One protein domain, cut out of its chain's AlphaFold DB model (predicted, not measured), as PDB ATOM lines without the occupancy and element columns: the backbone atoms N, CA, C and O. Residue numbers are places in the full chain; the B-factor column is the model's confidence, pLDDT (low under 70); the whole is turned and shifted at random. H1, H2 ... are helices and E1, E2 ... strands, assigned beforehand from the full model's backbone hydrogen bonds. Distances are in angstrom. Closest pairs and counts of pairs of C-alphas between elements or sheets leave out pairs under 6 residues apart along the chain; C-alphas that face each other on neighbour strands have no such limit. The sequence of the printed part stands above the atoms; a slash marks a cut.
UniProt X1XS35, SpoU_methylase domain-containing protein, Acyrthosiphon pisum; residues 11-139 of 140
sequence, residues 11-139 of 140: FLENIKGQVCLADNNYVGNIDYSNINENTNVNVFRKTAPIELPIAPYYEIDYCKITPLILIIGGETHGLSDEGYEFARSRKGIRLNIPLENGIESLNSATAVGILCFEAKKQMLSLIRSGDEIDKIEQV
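What this domain is: This is residues 11 to 139 of the 140 residues of the protein "SpoU_methylase domain-containing protein" of Acyrthosiphon pisum (UniProt X1XS35). A small, twisted sheet of four short parallel strands makes the middle, with the short helix H1 over one face and the first part of the very long helix H2 over the other. H2 runs on past the sheet as an arm, where residues 127 to 139 stick out, and away from that arm a long loop carries residues 36 to 42 out into the open. The printed part has 129 residues, with the named elements in the order E1, E2, E3, H1, E4, H2; the sheet's order is E2, E4, E1, E3, and the class is mixed, helices and strands, with under half of the residues in named elements. The whole is loose, with a radius of gyration of the C-alphas of 18.7 A and spans of 78 by 39 by 22 A.

Where its parts are: Start at Phe 11 and go on to C-alpha 18 at (245.781, 167.612, 117.193), where E1 begins; it covers residues 18 to 22, 13.1 A long. After residues 23 to 53, with no named element, find E2, residues 54 to 56, 7.1 A. E3 is residues 68 to 71, 9.7 A. H1, residues 81 to 89, begins at C-alpha 81 at (257.484, 177.022, 127.617) and is 12.3 A long. E4 is residues 93 to 96, 9.5 A. H2, residues 108 to 137, runs 44.1 A to C-alpha 137 at (217.747, 150.053, 109.446).

How they stand to each other: Look first at the sheet, only just strongly twisted, with C-alphas up to 4.1 A off its best plane; E2 and E3 are its edge strands. Between E1 and E3, at 33 degrees, N 20 and O 69 are 2.8 A apart; between E4 and E1, at 31 degrees, N 95 and O 21 are 2.7 A apart; between E2 and E4, at 43 degrees, N 55 and O 94 are 2.9 A apart, each pair within hydrogen-bond range. E3, H1 and E4 form a split strand-helix-strand unit, two parallel strands with E1 between them in the sheet, and its crossover is right-handed. H1 is on the sheet at a height of 9.3 A, over E1 and only just not over E3, on which 2 of its C-alphas fall; it runs along the strands, at 26 degrees to E1 on the local plane. The closest C-alphas of E1 and H1 are those of Val 19 and Ala 87, 5.8 A apart. H2 is on the opposite face at a height of 10.9 A, making three layers, a sheet with helices on both faces; it is over E1 and slantwise to the strands, at 34 degrees to E1 on the local plane. The closest C-alphas of E1 and H2 are those of Ala 22 and Ala 111, 7.4 A apart. H1 and H2 are apart. In H1 and H2 every O i to N i+4 pair is within hydrogen-bond range.

The domain as a whole: The two C-alphas farthest apart are those of Asn 38 and Val 139, at 78.4 A; without the stretches that stand free, the body spans 50 by 37 by 21 A. The printed part has no cut. The links E1 to E2, E2 to E3 and E4 to H2 are long. The model's confidence is low, under 70, in residues 26 to 50 and 133 to 139, against a mean pLDDT of the printed part of 79.9.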
ATOM      1  N   PHE A  11     261.738 165.417 118.463       82.94
ATOM      2  CA  PHE A  11     261.199 164.101 118.102       82.94
ATOM      3  C   PHE A  11     259.684 164.157 117.841       82.94
ATOM      4  O   PHE A  11     259.165 163.431 116.988       82.94
ATOM      5  N   LEU A  12     258.970 165.044 118.541       83.06
ATOM      6  CA  LEU A  12     257.519 165.212 118.428       83.06
ATOM      7  C   LEU A  12     257.104 165.983 117.164       83.06
ATOM      8  O   LEU A  12     255.957 165.866 116.723       83.06
ATOM      9  N   GLU A  13     258.023 166.705 116.515       80.69
ATOM     10  CA  GLU A  13     257.781 167.382 115.228       80.69
ATOM     11  C   GLU A  13     257.362 166.420 114.103       80.69
ATOM     12  O   GLU A  13     256.660 166.809 113.166       80.69
ATOM     13  N   ASN A  14     257.710 165.140 114.213       83.44
ATOM     14  CA  ASN A  14     257.328 164.133 113.223       83.44
ATOM     15  C   ASN A  14     255.981 163.458 113.531       83.44
ATOM     16  O   ASN A  14     255.424 162.768 112.672       83.44
ATOM     17  N   ILE A  15     255.426 163.657 114.731       85.25
ATOM     18  CA  ILE A  15     254.145 163.068 115.125       85.25
ATOM     19  C   ILE A  15     253.010 163.980 114.655       85.25
ATOM     20  O   ILE A  15     252.937 165.154 115.014       85.25
ATOM     21  N   LYS A  16     252.108 163.427 113.839       88.12
ATOM     22  CA  LYS A  16     250.898 164.114 113.375       88.12
ATOM     23  C   LYS A  16     249.751 163.890 114.357       88.12
ATOM     24  O   LYS A  16     249.542 162.769 114.815       88.12
ATOM     25  N   GLY A  17     248.986 164.940 114.624       91.38
ATOM     26  CA  GLY A  17     247.801 164.894 115.473       91.38
ATOM     27  C   GLY A  17     247.416 166.279 115.971       91.38
ATOM     28  O   GLY A  17     248.207 167.218 115.874       91.38
ATOM     29  N   GLN A  18     246.201 166.401 116.497       93.88
ATOM     30  CA  GLN A  18     245.781 167.612 117.193       93.88
ATOM     31  C   GLN A  18     246.485 167.664 118.544       93.88
ATOM     32  O   GLN A  18     246.408 166.712 119.323       93.88
ATOM     33  N   VAL A  19     247.147 168.783 118.825       95.00
ATOM     34  CA  VAL A  19     247.801 169.004 120.114       95.00
ATOM     35  C   VAL A  19     246.822 169.646 121.083       95.00
ATOM     36  O   VAL A  19     246.184 170.654 120.767       95.00
ATOM     37  N   CYS A  20     246.739 169.062 122.270       95.44
ATOM     38  CA  CYS A  20     245.972 169.558 123.393       95.44
ATOM     39  C   CYS A  20     246.877 169.663 124.624       95.44
ATOM     40  O   CYS A  20     247.582 168.711 124.960       95.44
ATOM     41  N   LEU A  21     246.848 170.808 125.299       95.19
ATOM     42  CA  LEU A  21     247.554 171.040 126.558       95.19
ATOM     43  C   LEU A  21     246.572 170.895 127.720       95.19
ATOM     44  O   LEU A  21     245.525 171.528 127.680       95.19
ATOM     45  N   ALA A  22     246.892 170.117 128.752       94.88
ATOM     46  CA  ALA A  22     246.142 170.174 130.008       94.88
ATOM     47  C   ALA A  22     246.599 171.406 130.801       94.88
ATOM     48  O   ALA A  22     247.654 171.369 131.437       94.88
ATOM     49  N   ASP A  23     245.842 172.498 130.710       91.00
ATOM     50  CA  ASP A  23     246.233 173.792 131.265       91.00
ATOM     51  C   ASP A  23     245.057 174.493 131.953       91.00
ATOM     52  O   ASP A  23     244.021 174.784 131.350       91.00
ATOM     53  N   ASN A  24     245.267 174.806 133.227       87.25
ATOM     54  CA  ASN A  24     244.332 175.539 134.068       87.25
ATOM     55  C   ASN A  24     244.745 177.005 134.280       87.25
ATOM     56  O   ASN A  24     244.061 177.732 135.000       87.25
ATOM     57  N   ASN A  25     245.826 177.462 133.641       80.00
ATOM     58  CA  ASN A  25     246.269 178.845 133.736       80.00
ATOM     59  C   ASN A  25     245.363 179.776 132.920       80.00
ATOM     60  O   ASN A  25     245.266 179.699 131.690       80.00
ATOM     61  N   TYR A  26     244.746 180.730 133.614       67.12
ATOM     62  CA  TYR A  26     244.016 181.835 133.005       67.12
ATOM     63  C   TYR A  26     244.866 183.102 132.989       67.12
ATOM     64  O   TYR A  26     245.648 183.357 133.902       67.12
ATOM     65  N   VAL A  27     244.635 183.956 131.988       56.66
ATOM     66  CA  VAL A  27     245.295 185.268 131.821       56.66
ATOM     67  C   VAL A  27     245.092 186.193 133.040       56.66
ATOM     68  O   VAL A  27     245.793 187.183 133.177       56.66
ATOM     69  N   GLY A  28     244.172 185.876 133.959       49.12
ATOM     70  CA  GLY A  28     243.984 186.602 135.222       49.12
ATOM     71  C   GLY A  28     244.985 186.263 136.337       49.12
ATOM     72  O   GLY A  28     245.157 187.079 137.237       49.12
ATOM     73  N   ASN A  29     245.681 185.121 136.274       48.88
ATOM     74  CA  ASN A  29     246.631 184.660 137.302       48.88
ATOM     75  C   ASN A  29     248.060 185.131 137.018       48.88
ATOM     76  O   ASN A  29     249.022 184.366 137.098       48.88
ATOM     77  N   ILE A  30     248.217 186.397 136.634       50.66
ATOM     78  CA  ILE A  30     249.551 186.935 136.417       50.66
ATOM     79  C   ILE A  30     250.102 187.449 137.751       50.66
ATOM     80  O   ILE A  30     249.622 188.443 138.298       50.66
ATOM     81  N   ASP A  31     251.145 186.795 138.257       46.66
ATOM     82  CA  ASP A  31     251.863 187.225 139.455       46.66
ATOM     83  C   ASP A  31     252.767 188.431 139.123       46.66
ATOM     84  O   ASP A  31     253.610 188.379 138.223       46.66
ATOM     85  N   TYR A  32     252.504 189.590 139.738       49.47
ATOM     86  CA  TYR A  32     253.306 190.818 139.569       49.47
ATOM     87  C   TYR A  32     254.474 190.892 140.573       49.47
ATOM     88  O   TYR A  32     255.290 191.805 140.457       49.47
ATOM     89  N   SER A  33     254.592 189.986 141.552       47.72
ATOM     90  CA  SER A  33     255.490 190.193 142.702       47.72
ATOM     91  C   SER A  33     256.982 189.944 142.433       47.72
ATOM     92  O   SER A  33     257.792 190.157 143.328       47.72
ATOM     93  N   ASN A  34     257.364 189.512 141.225       44.91
ATOM     94  CA  ASN A  34     258.742 189.127 140.876       44.91
ATOM     95  C   ASN A  34     259.438 190.083 139.880       44.91
ATOM     96  O   ASN A  34     260.309 189.664 139.118       44.91
ATOM     97  N   ILE A  35     259.074 191.370 139.861       48.31
ATOM     98  CA  ILE A  35     259.752 192.377 139.026       48.31
ATOM     99  C   ILE A  35     260.982 192.910 139.781       48.31
ATOM    100  O   ILE A  35     260.855 193.732 140.683       48.31
ATOM    101  N   ASN A  36     262.181 192.450 139.412       42.25
ATOM    102  CA  ASN A  36     263.444 193.050 139.859       42.25
ATOM    103  C   ASN A  36     263.844 194.191 138.905       42.25
ATOM    104  O   ASN A  36     264.215 193.942 137.760       42.25
ATOM    105  N   GLU A  37     263.816 195.438 139.390       47.41
ATOM    106  CA  GLU A  37     264.063 196.671 138.612       47.41
ATOM    107  C   GLU A  37     265.503 196.830 138.070       47.41
ATOM    108  O   GLU A  37     265.755 197.694 137.237       47.41
ATOM    109  N   ASN A  38     266.461 195.996 138.494       42.62
ATOM    110  CA  ASN A  38     267.894 196.220 138.240       42.62
ATOM    111  C   ASN A  38     268.535 195.307 137.186       42.62
ATOM    112  O   ASN A  38     269.752 195.346 136.993       42.62
ATOM    113  N   THR A  39     267.755 194.499 136.473       41.03
ATOM    114  CA  THR A  39     268.264 193.718 135.344       41.03
ATOM    115  C   THR A  39     267.478 194.071 134.095       41.03
ATOM    116  O   THR A  39     266.283 193.815 134.040       41.03
ATOM    117  N   ASN A  40     268.157 194.543 133.044       38.59
ATOM    118  CA  ASN A  40     267.650 194.564 131.660       38.59
ATOM    119  C   ASN A  40     267.445 193.136 131.098       38.59
ATOM    120  O   ASN A  40     267.637 192.874 129.915       38.59
ATOM    121  N   VAL A  41     267.100 192.184 131.960       36.19
ATOM    122  CA  VAL A  41     266.470 190.935 131.585       36.19
ATOM    123  C   VAL A  41     264.998 191.243 131.713       36.19
ATOM    124  O   VAL A  41     264.487 191.450 132.810       36.19
ATOM    125  N   ASN A  42     264.333 191.333 130.574       33.81
ATOM    126  CA  ASN A  42     262.889 191.352 130.509       33.81
ATOM    127  C   ASN A  42     262.407 190.009 131.086       33.81
ATOM    128  O   ASN A  42     262.182 189.051 130.350       33.81
ATOM    129  N   VAL A  43     262.290 189.921 132.417       37.62
ATOM    130  CA  VAL A  43     261.522 188.895 133.126       37.62
ATOM    131  C   VAL A  43     260.057 189.233 132.857       37.62
ATOM    132  O   VAL A  43     259.286 189.599 133.742       37.62
ATOM    133  N   PHE A  44     259.680 189.180 131.575       36.94
ATOM    134  CA  PHE A  44     258.304 188.962 131.197       36.94
ATOM    135  C   PHE A  44     257.898 187.728 131.980       36.94
ATOM    136  O   PHE A  44     258.548 186.687 131.911       36.94
ATOM    137  N   ARG A  45     256.892 187.934 132.822       39.00
ATOM    138  CA  ARG A  45     256.192 186.925 133.600       39.00
ATOM    139  C   ARG A  45     256.159 185.575 132.920       39.00
ATOM    140  O   ARG A  45     256.128 185.492 131.697       39.00
ATOM    141  N   LYS A  46     255.994 184.554 133.755       43.97
ATOM    142  CA  LYS A  46     255.609 183.182 133.417       43.97
ATOM    143  C   LYS A  46     254.227 183.124 132.737       43.97
ATOM    144  O   LYS A  46     253.285 182.541 133.247       43.97
ATOM    145  N   THR A  47     254.041 183.893 131.678       41.44
ATOM    146  CA  THR A  47     253.650 183.521 130.326       41.44
ATOM    147  C   THR A  47     253.483 184.847 129.571       41.44
ATOM    148  O   THR A  47     252.666 185.693 129.938       41.44
ATOM    149  N   ALA A  48     254.265 185.070 128.509       41.78
ATOM    150  CA  ALA A  48     253.815 185.953 127.428       41.78
ATOM    151  C   ALA A  48     252.373 185.544 127.061       41.78
ATOM    152  O   ALA A  48     252.059 184.367 127.247       41.78
ATOM    153  N   PRO A  49     251.481 186.449 126.608       53.47
ATOM    154  CA  PRO A  49     250.086 186.094 126.350       53.47
ATOM    155  C   PRO A  49     250.041 184.825 125.499       53.47
ATOM    156  O   PRO A  49     250.419 184.841 124.332       53.47
ATOM    157  N   ILE A  50     249.674 183.698 126.118       61.25
ATOM    158  CA  ILE A  50     249.617 182.420 125.421       61.25
ATOM    159  C   ILE A  50     248.446 182.555 124.453       61.25
ATOM    160  O   ILE A  50     247.285 182.432 124.847       61.25
ATOM    161  N   GLU A  51     248.751 182.831 123.187       74.12
ATOM    162  CA  GLU A  51     247.791 182.954 122.087       74.12
ATOM    163  C   GLU A  51     247.258 181.574 121.653       74.12
ATOM    164  O   GLU A  51     247.212 181.239 120.471       74.12
ATOM    165  N   LEU A  52     246.885 180.729 122.617       87.31
ATOM    166  CA  LEU A  52     246.229 179.452 122.363       87.31
ATOM    167  C   LEU A  52     244.780 179.515 122.841       87.31
ATOM    168  O   LEU A  52     244.545 179.915 123.993       87.31
ATOM    169  N   PRO A  53     243.820 179.069 122.007       91.31
ATOM    170  CA  PRO A  53     242.430 178.966 122.418       91.31
ATOM    171  C   PRO A  53     242.324 178.045 123.634       91.31
ATOM    172  O   PRO A  53     243.006 177.020 123.713       91.31
ATOM    173  N   ILE A  54     241.470 178.428 124.576       91.19
ATOM    174  CA  ILE A  54     241.144 177.640 125.761       91.19
ATOM    175  C   ILE A  54     239.699 177.170 125.654       91.19
ATOM    176  O   ILE A  54     238.827 177.938 125.251       91.19
ATOM    177  N   ALA A  55     239.463 175.911 126.000       92.69
ATOM    178  CA  ALA A  55     238.135 175.324 126.032       92.69
ATOM    179  C   ALA A  55     238.009 174.383 127.240       92.69
ATOM    180  O   ALA A  55     238.981 173.696 127.583       92.69
ATOM    181  N   PRO A  56     236.835 174.313 127.886       94.81
ATOM    182  CA  PRO A  56     236.542 173.264 128.850       94.81
ATOM    183  C   PRO A  56     236.716 171.883 128.215       94.81
ATOM    184  O   PRO A  56     236.318 171.650 127.072       94.81
ATOM    185  N   TYR A  57     237.284 170.939 128.965       96.12
ATOM    186  CA  TYR A  57     237.630 169.621 128.431       96.12
ATOM    187  C   TYR A  57     236.437 168.853 127.845       96.12
ATOM    188  O   TYR A  57     236.637 168.017 126.968       96.12
ATOM    189  N   TYR A  58     235.218 169.112 128.321       95.44
ATOM    190  CA  TYR A  58     233.994 168.439 127.880       95.44
ATOM    191  C   TYR A  58     233.353 169.062 126.629       95.44
ATOM    192  O   TYR A  58     232.457 168.448 126.057       95.44
ATOM    193  N   GLU A  59     233.787 170.246 126.184       95.25
ATOM    194  CA  GLU A  59     233.266 170.894 124.964       95.25
ATOM    195  C   GLU A  59     234.016 170.473 123.695       95.25
ATOM    196  O   GLU A  59     233.586 170.751 122.576       95.25
ATOM    197  N   ILE A  60     235.144 169.786 123.857       94.62
ATOM    198  CA  ILE A  60     235.920 169.268 122.741       94.62
ATOM    199  C   ILE A  60     235.235 168.035 122.158       94.62
ATOM    200  O   ILE A  60     234.943 167.081 122.874       94.62
ATOM    201  N   ASP A  61     235.049 168.038 120.839       94.12
ATOM    202  CA  ASP A  61     234.621 166.869 120.074       94.12
ATOM    203  C   ASP A  61     235.829 165.959 119.803       94.12
ATOM    204  O   ASP A  61     236.514 166.067 118.779       94.12
ATOM    205  N   TYR A  62     236.106 165.048 120.737       93.88
ATOM    206  CA  TYR A  62     237.225 164.110 120.611       93.88
ATOM    207  C   TYR A  62     237.013 163.075 119.501       93.88
ATOM    208  O   TYR A  62     237.975 162.428 119.085       93.88
ATOM    209  N   CYS A  63     235.790 162.910 118.987       91.19
ATOM    210  CA  CYS A  63     235.515 161.977 117.894       91.19
ATOM    211  C   CYS A  63     236.057 162.493 116.555       91.19
ATOM    212  O   CYS A  63     236.453 161.697 115.704       91.19
ATOM    213  N   LYS A  64     236.130 163.818 116.382       88.94
ATOM    214  CA  LYS A  64     236.749 164.457 115.206       88.94
ATOM    215  C   LYS A  64     238.264 164.624 115.327       88.94
ATOM    216  O   LYS A  64     238.918 165.014 114.361       88.94
ATOM    217  N   ILE A  65     238.828 164.326 116.495       86.50
ATOM    218  CA  ILE A  65     240.238 164.540 116.800       86.50
ATOM    219  C   ILE A  65     240.963 163.195 116.858       86.50
ATOM    220  O   ILE A  65     241.029 162.528 117.890       86.50
ATOM    221  N   THR A  66     241.546 162.792 115.730       82.94
ATOM    222  CA  THR A  66     242.393 161.598 115.659       82.94
ATOM    223  C   THR A  66     243.553 161.801 114.675       82.94
ATOM    224  O   THR A  66     243.310 162.152 113.519       82.94
ATOM    225  N   PRO A  67     244.820 161.606 115.091       89.81
ATOM    226  CA  PRO A  67     245.284 161.287 116.449       89.81
ATOM    227  C   PRO A  67     245.208 162.484 117.422       89.81
ATOM    228  O   PRO A  67     245.484 163.617 117.031       89.81
ATOM    229  N   LEU A  68     244.894 162.226 118.698       92.00
ATOM    230  CA  LEU A  68     245.000 163.199 119.798       92.00
ATOM    231  C   LEU A  68     246.391 163.120 120.442       92.00
ATOM    232  O   LEU A  68     246.818 162.043 120.864       92.00
ATOM    233  N   ILE A  69     247.069 164.260 120.565       94.62
ATOM    234  CA  ILE A  69     248.321 164.412 121.310       94.62
ATOM    235  C   ILE A  69     248.012 165.241 122.554       94.62
ATOM    236  O   ILE A  69     247.850 166.456 122.472       94.62
ATOM    237  N   LEU A  70     247.920 164.575 123.702       94.75
ATOM    238  CA  LEU A  70     247.688 165.223 124.986       94.75
ATOM    239  C   LEU A  70     249.021 165.453 125.704       94.75
ATOM    240  O   LEU A  70     249.758 164.499 125.955       94.75
ATOM    241  N   ILE A  71     249.317 166.707 126.040       94.44
ATOM    242  CA  ILE A  71     250.524 167.111 126.763       94.44
ATOM    243  C   ILE A  71     250.137 167.476 128.192       94.44
ATOM    244  O   ILE A  71     249.213 168.258 128.422       94.44
ATOM    245  N   ILE A  72     250.869 166.905 129.143       93.12
ATOM    246  CA  ILE A  72     250.636 167.042 130.576       93.12
ATOM    247  C   ILE A  72     251.883 167.645 131.204       93.12
ATOM    248  O   ILE A  72     252.994 167.184 130.942       93.12
ATOM    249  N   GLY A  73     251.694 168.674 132.024       89.19
ATOM    250  CA  GLY A  73     252.771 169.283 132.791       89.19
ATOM    251  C   GLY A  73     253.285 168.391 133.923       89.19
ATOM    252  O   GLY A  73     252.566 167.528 134.441       89.19
ATOM    253  N   GLY A  74     254.526 168.634 134.344       85.19
ATOM    254  CA  GLY A  74     255.063 168.035 135.567       85.19
ATOM    255  C   GLY A  74     254.341 168.574 136.805       85.19
ATOM    256  O   GLY A  74     253.877 169.711 136.800       85.19
ATOM    257  N   GLU A  75     254.276 167.787 137.880       81.56
ATOM    258  CA  GLU A  75     253.467 168.116 139.069       81.56
ATOM    259  C   GLU A  75     253.845 169.456 139.716       81.56
ATOM    260  O   GLU A  75     252.976 170.211 140.137       81.56
ATOM    261  N   THR A  76     255.141 169.772 139.783       80.25
ATOM    262  CA  THR A  76     255.627 170.979 140.472       80.25
ATOM    263  C   THR A  76     255.671 172.208 139.571       80.25
ATOM    264  O   THR A  76     255.376 173.314 140.009       80.25
ATOM    265  N   HIS A  77     256.082 172.035 138.314       78.50
ATOM    266  CA  HIS A  77     256.394 173.158 137.427       78.50
ATOM    267  C   HIS A  77     255.318 173.416 136.369       78.50
ATOM    268  O   HIS A  77     255.324 174.493 135.769       78.50
ATOM    269  N   GLY A  78     254.386 172.476 136.178       85.88
ATOM    270  CA  GLY A  78     253.376 172.528 135.132       85.88
ATOM    271  C   GLY A  78     253.955 172.250 133.744       85.88
ATOM    272  O   GLY A  78     254.919 171.496 133.586       85.88
ATOM    273  N   LEU A  79     253.310 172.820 132.725       89.00
ATOM    274  CA  LEU A  79     253.773 172.789 131.337       89.00
ATOM    275  C   LEU A  79     254.987 173.709 131.167       89.00
ATOM    276  O   LEU A  79     254.997 174.816 131.704       89.00
ATOM    277  N   SER A  80     255.988 173.256 130.413       88.69
ATOM    278  CA  SER A  80     257.145 174.080 130.060       88.69
ATOM    279  C   SER A  80     256.829 175.011 128.886       88.69
ATOM    280  O   SER A  80     255.891 174.761 128.121       88.69
ATOM    281  N   ASP A  81     257.633 176.060 128.716       86.25
ATOM    282  CA  ASP A  81     257.484 177.022 127.617       86.25
ATOM    283  C   ASP A  81     257.582 176.329 126.251       86.25
ATOM    284  O   ASP A  81     256.796 176.609 125.348       86.25
ATOM    285  N   GLU A  82     258.459 175.333 126.116       88.88
ATOM    286  CA  GLU A  82     258.577 174.540 124.892       88.88
ATOM    287  C   GLU A  82     257.295 173.756 124.574       88.88
ATOM    288  O   GLU A  82     256.970 173.559 123.403       88.88
ATOM    289  N   GLY A  83     256.533 173.339 125.592       89.88
ATOM    290  CA  GLY A  83     255.232 172.697 125.403       89.88
ATOM    291  C   GLY A  83     254.188 173.654 124.833       89.88
ATOM    292  O   GLY A  83     253.432 173.281 123.928       89.88
ATOM    293  N   TYR A  84     254.181 174.904 125.304       90.06
ATOM    294  CA  TYR A  84     253.342 175.961 124.736       90.06
ATOM    295  C   TYR A  84     253.763 176.309 123.308       90.06
ATOM    296  O   TYR A  84     252.908 176.387 122.424       90.06
ATOM    297  N   GLU A  85     255.064 176.440 123.052       90.00
ATOM    298  CA  GLU A  85     255.602 176.711 121.717       90.00
ATOM    299  C   GLU A  85     255.287 175.586 120.725       90.00
ATOM    300  O   GLU A  85     254.840 175.837 119.600       90.00
ATOM    301  N   PHE A  86     255.423 174.333 121.159       91.00
ATOM    302  CA  PHE A  86     255.044 173.177 120.358       91.00
ATOM    303  C   PHE A  86     253.549 173.206 120.026       91.00
ATOM    304  O   PHE A  86     253.182 173.089 118.853       91.00
ATOM    305  N   ALA A  87     252.674 173.438 121.008       92.06
ATOM    306  CA  ALA A  87     251.241 173.568 120.758       92.06
ATOM    307  C   ALA A  87     250.922 174.735 119.813       92.06
ATOM    308  O   ALA A  87     250.144 174.560 118.876       92.06
ATOM    309  N   ARG A  88     251.564 175.895 119.978       91.12
ATOM    310  CA  ARG A  88     251.406 177.069 119.103       91.12
ATOM    311  C   ARG A  88     251.771 176.752 117.660       91.12
ATOM    312  O   ARG A  88     250.971 177.008 116.758       91.12
ATOM    313  N   SER A  89     252.908 176.093 117.441       90.69
ATOM    314  CA  SER A  89     253.337 175.641 116.108       90.69
ATOM    315  C   SER A  89     252.340 174.670 115.449       90.69
ATOM    316  O   SER A  89     252.281 174.556 114.224       90.69
ATOM    317  N   ARG A  90     251.518 173.996 116.263       91.25
ATOM    318  CA  ARG A  90     250.529 172.992 115.856       91.25
ATOM    319  C   ARG A  90     249.084 173.484 115.885       91.25
ATOM    320  O   ARG A  90     248.193 172.666 115.676       91.25
ATOM    321  N   LYS A  91     248.838 174.780 116.121       91.81
ATOM    322  CA  LYS A  91     247.479 175.327 116.336       91.81
ATOM    323  C   LYS A  91     246.720 174.527 117.407       91.81
ATOM    324  O   LYS A  91     245.580 174.103 117.221       91.81
ATOM    325  N   GLY A  92     247.427 174.243 118.494       93.25
ATOM    326  CA  GLY A  92     246.938 173.464 119.614       93.25
ATOM    327  C   GLY A  92     245.855 174.191 120.403       93.25
ATOM    328  O   GLY A  92     245.603 175.380 120.214       93.25
ATOM    329  N   ILE A  93     245.219 173.449 121.302       93.50
ATOM    330  CA  ILE A  93     244.147 173.947 122.165       93.50
ATOM    331  C   ILE A  93     244.529 173.671 123.614       93.50
ATOM    332  O   ILE A  93     245.118 172.635 123.925       93.50
ATOM    333  N   ARG A  94     244.183 174.583 124.511       94.69
ATOM    334  CA  ARG A  94     244.303 174.381 125.951       94.69
ATOM    335  C   ARG A  94     243.000 173.814 126.493       94.69
ATOM    336  O   ARG A  94     241.938 174.404 126.311       94.69
ATOM    337  N   LEU A  95     243.094 172.653 127.122       94.94
ATOM    338  CA  LEU A  95     242.002 171.974 127.794       94.94
ATOM    339  C   LEU A  95     241.994 172.404 129.250       94.94
ATOM    340  O   LEU A  95     242.925 172.094 129.996       94.94
ATOM    341  N   ASN A  96     240.921 173.075 129.638       92.94
ATOM    342  CA  ASN A  96     240.671 173.435 131.018       92.94
ATOM    343  C   ASN A  96     239.811 172.366 131.700       92.94
ATOM    344  O   ASN A  96     238.765 171.971 131.174       92.94
ATOM    345  N   ILE A  97     240.225 171.932 132.890       94.75
ATOM    346  CA  ILE A  97     239.347 171.214 133.818       94.75
ATOM    347  C   ILE A  97     238.852 172.245 134.829       94.75
ATOM    348  O   ILE A  97     239.673 172.705 135.617       94.75
ATOM    349  N   PRO A  98     237.566 172.637 134.837       92.19
ATOM    350  CA  PRO A  98     237.086 173.636 135.786       92.19
ATOM    351  C   PRO A  98     237.358 173.207 137.231       92.19
ATOM    352  O   PRO A  98     237.036 172.080 137.616       92.19
ATOM    353  N   LEU A  99     237.970 174.099 138.012       90.69
ATOM    354  CA  LEU A  99     238.259 173.905 139.433       90.69
ATOM    355  C   LEU A  99     237.523 174.958 140.250       90.69
ATOM    356  O   LEU A  99     237.335 176.086 139.805       90.69
ATOM    357  N   GLU A 100     237.140 174.572 141.459       88.06
ATOM    358  CA  GLU A 100     236.388 175.397 142.399       88.06
ATOM    359  C   GLU A 100     237.206 175.628 143.675       88.06
ATOM    360  O   GLU A 100     238.226 174.975 143.910       88.06
ATOM    361  N   ASN A 101     236.733 176.530 144.536       86.25
ATOM    362  CA  ASN A 101     237.295 176.780 145.872       86.25
ATOM    363  C   ASN A 101     238.760 177.256 145.886       86.25
ATOM    364  O   ASN A 101     239.490 176.993 146.840       86.25
ATOM    365  N   GLY A 102     239.196 177.959 144.837       79.19
ATOM    366  CA  GLY A 102     240.551 178.515 144.762       79.19
ATOM    367  C   GLY A 102     241.652 177.470 144.560       79.19
ATOM    368  O   GLY A 102     242.819 177.771 144.793       79.19
ATOM    369  N   ILE A 103     241.304 176.249 144.140       85.31
ATOM    370  CA  ILE A 103     242.294 175.242 143.757       85.31
ATOM    371  C   ILE A 103     242.890 175.619 142.399       85.31
ATOM    372  O   ILE A 103     242.176 175.740 141.406       85.31
ATOM    373  N   GLU A 104     244.210 175.777 142.358       80.12
ATOM    374  CA  GLU A 104     244.924 176.199 141.148       80.12
ATOM    375  C   GLU A 104     245.186 175.040 140.177       80.12
ATOM    376  O   GLU A 104     245.210 175.237 138.961       80.12
ATOM    377  N   SER A 105     245.374 173.818 140.689       86.00
ATOM    378  CA  SER A 105     245.737 172.656 139.875       86.00
ATOM    379  C   SER A 105     245.265 171.324 140.466       86.00
ATOM    380  O   SER A 105     244.954 171.201 141.651       86.00
ATOM    381  N   LEU A 106     245.216 170.303 139.611       89.62
ATOM    382  CA  LEU A 106     245.023 168.909 140.003       89.62
ATOM    383  C   LEU A 106     246.356 168.168 139.971       89.62
ATOM    384  O   LEU A 106     247.263 168.530 139.224       89.62
ATOM    385  N   ASN A 107     246.430 167.050 140.697       91.81
ATOM    386  CA  ASN A 107     247.472 166.061 140.450       91.81
ATOM    387  C   ASN A 107     247.457 165.630 138.966       91.81
ATOM    388  O   ASN A 107     246.391 165.368 138.397       91.81
ATOM    389  N   SER A 108     248.640 165.514 138.353       91.50
ATOM    390  CA  SER A 108     248.777 165.218 136.922       91.50
ATOM    391  C   SER A 108     248.111 163.898 136.517       91.50
ATOM    392  O   SER A 108     247.499 163.831 135.451       91.50
ATOM    393  N   ALA A 109     248.155 162.858 137.358       92.50
ATOM    394  CA  ALA A 109     247.491 161.587 137.067       92.50
ATOM    395  C   ALA A 109     245.959 161.717 137.100       92.50
ATOM    396  O   ALA A 109     245.275 161.145 136.248       92.50
ATOM    397  N   THR A 110     245.411 162.508 138.029       94.81
ATOM    398  CA  THR A 110     243.972 162.812 138.073       94.81
ATOM    399  C   THR A 110     243.531 163.583 136.832       94.81
ATOM    400  O   THR A 110     242.540 163.205 136.206       94.81
ATOM    401  N   ALA A 111     244.287 164.610 136.428       94.69
ATOM    402  CA  ALA A 111     244.004 165.372 135.213       94.69
ATOM    403  C   ALA A 111     244.012 164.470 133.966       94.69
ATOM    404  O   ALA A 111     243.052 164.472 133.195       94.69
ATOM    405  N   VAL A 112     245.039 163.624 133.810       95.31
ATOM    406  CA  VAL A 112     245.105 162.616 132.734       95.31
ATOM    407  C   VAL A 112     243.887 161.702 132.747       95.31
ATOM    408  O   VAL A 112     243.296 161.458 131.696       95.31
ATOM    409  N   GLY A 113     243.508 161.197 133.923       96.56
ATOM    410  CA  GLY A 113     242.357 160.314 134.081       96.56
ATOM    411  C   GLY A 113     241.066 160.951 133.573       96.56
ATOM    412  O   GLY A 113     240.364 160.334 132.773       96.56
ATOM    413  N   ILE A 114     240.790 162.194 133.974       97.50
ATOM    414  CA  ILE A 114     239.598 162.948 133.556       97.50
ATOM    415  C   ILE A 114     239.577 163.137 132.034       97.50
ATOM    416  O   ILE A 114     238.591 162.787 131.384       97.50
ATOM    417  N   LEU A 115     240.673 163.636 131.455       96.50
ATOM    418  CA  LEU A 115     240.749 163.953 130.024       96.50
ATOM    419  C   LEU A 115     240.642 162.696 129.150       96.50
ATOM    420  O   LEU A 115     239.871 162.659 128.189       96.50
ATOM    421  N   CYS A 116     241.372 161.636 129.504       95.38
ATOM    422  CA  CYS A 116     241.315 160.364 128.787       95.38
ATOM    423  C   CYS A 116     239.940 159.700 128.907       95.38
ATOM    424  O   CYS A 116     239.446 159.131 127.928       95.38
ATOM    425  N   PHE A 117     239.319 159.760 130.090       97.06
ATOM    426  CA  PHE A 117     237.989 159.202 130.298       97.06
ATOM    427  C   PHE A 117     236.943 159.938 129.462       97.06
ATOM    428  O   PHE A 117     236.142 159.278 128.804       97.06
ATOM    429  N   GLU A 118     236.979 161.270 129.416       97.19
ATOM    430  CA  GLU A 118     236.056 162.059 128.593       97.19
ATOM    431  C   GLU A 118     236.174 161.707 127.109       97.19
ATOM    432  O   GLU A 118     235.174 161.365 126.473       97.19
ATOM    433  N   ALA A 119     237.400 161.702 126.577       94.56
ATOM    434  CA  ALA A 119     237.645 161.346 125.185       94.56
ATOM    435  C   ALA A 119     237.111 159.940 124.869       94.56
ATOM    436  O   ALA A 119     236.395 159.734 123.886       94.56
ATOM    437  N   LYS A 120     237.389 158.963 125.744       93.75
ATOM    438  CA  LYS A 120     236.896 157.594 125.570       93.75
ATOM    439  C   LYS A 120     235.371 157.509 125.678       93.75
ATOM    440  O   LYS A 120     234.764 156.771 124.902       93.75
ATOM    441  N   LYS A 121     234.755 158.247 126.603       95.31
ATOM    442  CA  LYS A 121     233.300 158.305 126.802       95.31
ATOM    443  C   LYS A 121     232.593 158.814 125.546       95.31
ATOM    444  O   LYS A 121     231.620 158.190 125.119       95.31
ATOM    445  N   GLN A 122     233.091 159.885 124.923       94.31
ATOM    446  CA  GLN A 122     232.527 160.400 123.670       94.31
ATOM    447  C   GLN A 122     232.656 159.384 122.529       94.31
ATOM    448  O   GLN A 122     231.661 159.061 121.881       94.31
ATOM    449  N   MET A 123     233.843 158.788 122.355       91.12
ATOM    450  CA  MET A 123     234.076 157.766 121.324       91.12
ATOM    451  C   MET A 123     233.159 156.544 121.489       91.12
ATOM    452  O   MET A 123     232.634 156.024 120.509       91.12
ATOM    453  N   LEU A 124     232.939 156.082 122.725       92.00
ATOM    454  CA  LEU A 124     232.022 154.970 123.001       92.00
ATOM    455  C   LEU A 124     230.556 155.346 122.762       92.00
ATOM    456  O   LEU A 124     229.787 154.510 122.296       92.00
ATOM    457  N   SER A 125     230.165 156.583 123.073       90.69
ATOM    458  CA  SER A 125     228.795 157.060 122.843       90.69
ATOM    459  C   SER A 125     228.469 157.128 121.350       90.69
ATOM    460  O   SER A 125     227.373 156.737 120.948       90.69
ATOM    461  N   LEU A 126     229.439 157.531 120.519       86.81
ATOM    462  CA  LEU A 126     229.302 157.519 119.062       86.81
ATOM    463  C   LEU A 126     229.093 156.099 118.515       86.81
ATOM    464  O   LEU A 126     228.178 155.886 117.727       86.81
ATOM    465  N   ILE A 127     229.894 155.126 118.970       82.19
ATOM    466  CA  ILE A 127     229.771 153.718 118.545       82.19
ATOM    467  C   ILE A 127     228.384 153.167 118.895       82.19
ATOM    468  O   ILE A 127     227.710 152.617 118.034       82.19
ATOM    469  N   ARG A 128     227.924 153.382 120.135       81.62
ATOM    470  CA  ARG A 128     226.601 152.910 120.579       81.62
ATOM    471  C   ARG A 128     225.457 153.523 119.774       81.62
ATOM    472  O   ARG A 128     224.489 152.831 119.493       81.62
ATOM    473  N   SER A 129     225.584 154.797 119.402       78.81
ATOM    474  CA  SER A 129     224.586 155.480 118.571       78.81
ATOM    475  C   SER A 129     224.556 154.910 117.148       78.81
ATOM    476  O   SER A 129     223.480 154.758 116.581       78.81
ATOM    477  N   GLY A 130     225.716 154.548 116.586       73.31
ATOM    478  CA  GLY A 130     225.806 153.847 115.299       73.31
ATOM    479  C   GLY A 130     225.164 152.457 115.342       73.31
ATOM    480  O   GLY A 130     224.323 152.150 114.507       73.31
ATOM    481  N   ASP A 131     225.463 151.667 116.380       71.06
ATOM    482  CA  ASP A 131     224.878 150.330 116.569       71.06
ATOM    483  C   ASP A 131     223.343 150.366 116.724       71.06
ATOM    484  O   ASP A 131     222.652 149.402 116.389       71.06
ATOM    485  N   GLU A 132     222.792 151.443 117.294       70.44
ATOM    486  CA  GLU A 132     221.344 151.650 117.415       70.44
ATOM    487  C   GLU A 132     220.698 152.025 116.072       70.44
ATOM    488  O   GLU A 132     219.613 151.526 115.774       70.44
ATOM    489  N   ILE A 133     221.368 152.830 115.241       69.12
ATOM    490  CA  ILE A 133     220.903 153.180 113.888       69.12
ATOM    491  C   ILE A 133     220.914 151.944 112.979       69.12
ATOM    492  O   ILE A 133     219.892 151.643 112.365       69.12
ATOM    493  N   ASP A 134     222.003 151.171 112.976       69.62
ATOM    494  CA  ASP A 134     222.126 149.956 112.158       69.62
ATOM    495  C   ASP A 134     221.046 148.915 112.511       69.62
ATOM    496  O   ASP A 134     220.515 148.221 111.643       69.62
ATOM    497  N   LYS A 135     220.666 148.824 113.794       69.12
ATOM    498  CA  LYS A 135     219.558 147.960 114.244       69.12
ATOM    499  C   LYS A 135     218.195 148.441 113.764       69.12
ATOM    500  O   LYS A 135     217.334 147.604 113.518       69.12
ATOM    501  N   ILE A 136     217.974 149.751 113.668       67.50
ATOM    502  CA  ILE A 136     216.716 150.304 113.155       67.50
ATOM    503  C   ILE A 136     216.628 150.071 111.644       67.50
ATOM    504  O   ILE A 136     215.581 149.639 111.170       67.50
ATOM    505  N   GLU A 137     217.715 150.280 110.898       67.25
ATOM    506  CA  GLU A 137     217.747 150.053 109.446       67.25
ATOM    507  C   GLU A 137     217.571 148.578 109.060       67.25
ATOM    508  O   GLU A 137     216.988 148.298 108.022       67.25
ATOM    509  N   GLN A 138     217.994 147.624 109.896       63.38
ATOM    510  CA  GLN A 138     217.764 146.187 109.662       63.38
ATOM    511  C   GLN A 138     216.330 145.711 109.958       63.38
ATOM    512  O   GLN A 138     215.995 144.563 109.660       63.38
ATOM    513  N   VAL A 139     215.498 146.547 110.585       64.88
ATOM    514  CA  VAL A 139     214.094 146.232 110.907       64.88
ATOM    515  C   VAL A 139     213.132 146.741 109.820       64.88
ATOM    516  O   VAL A 139     211.961 146.353 109.821       64.88
TER     517      VAL A 139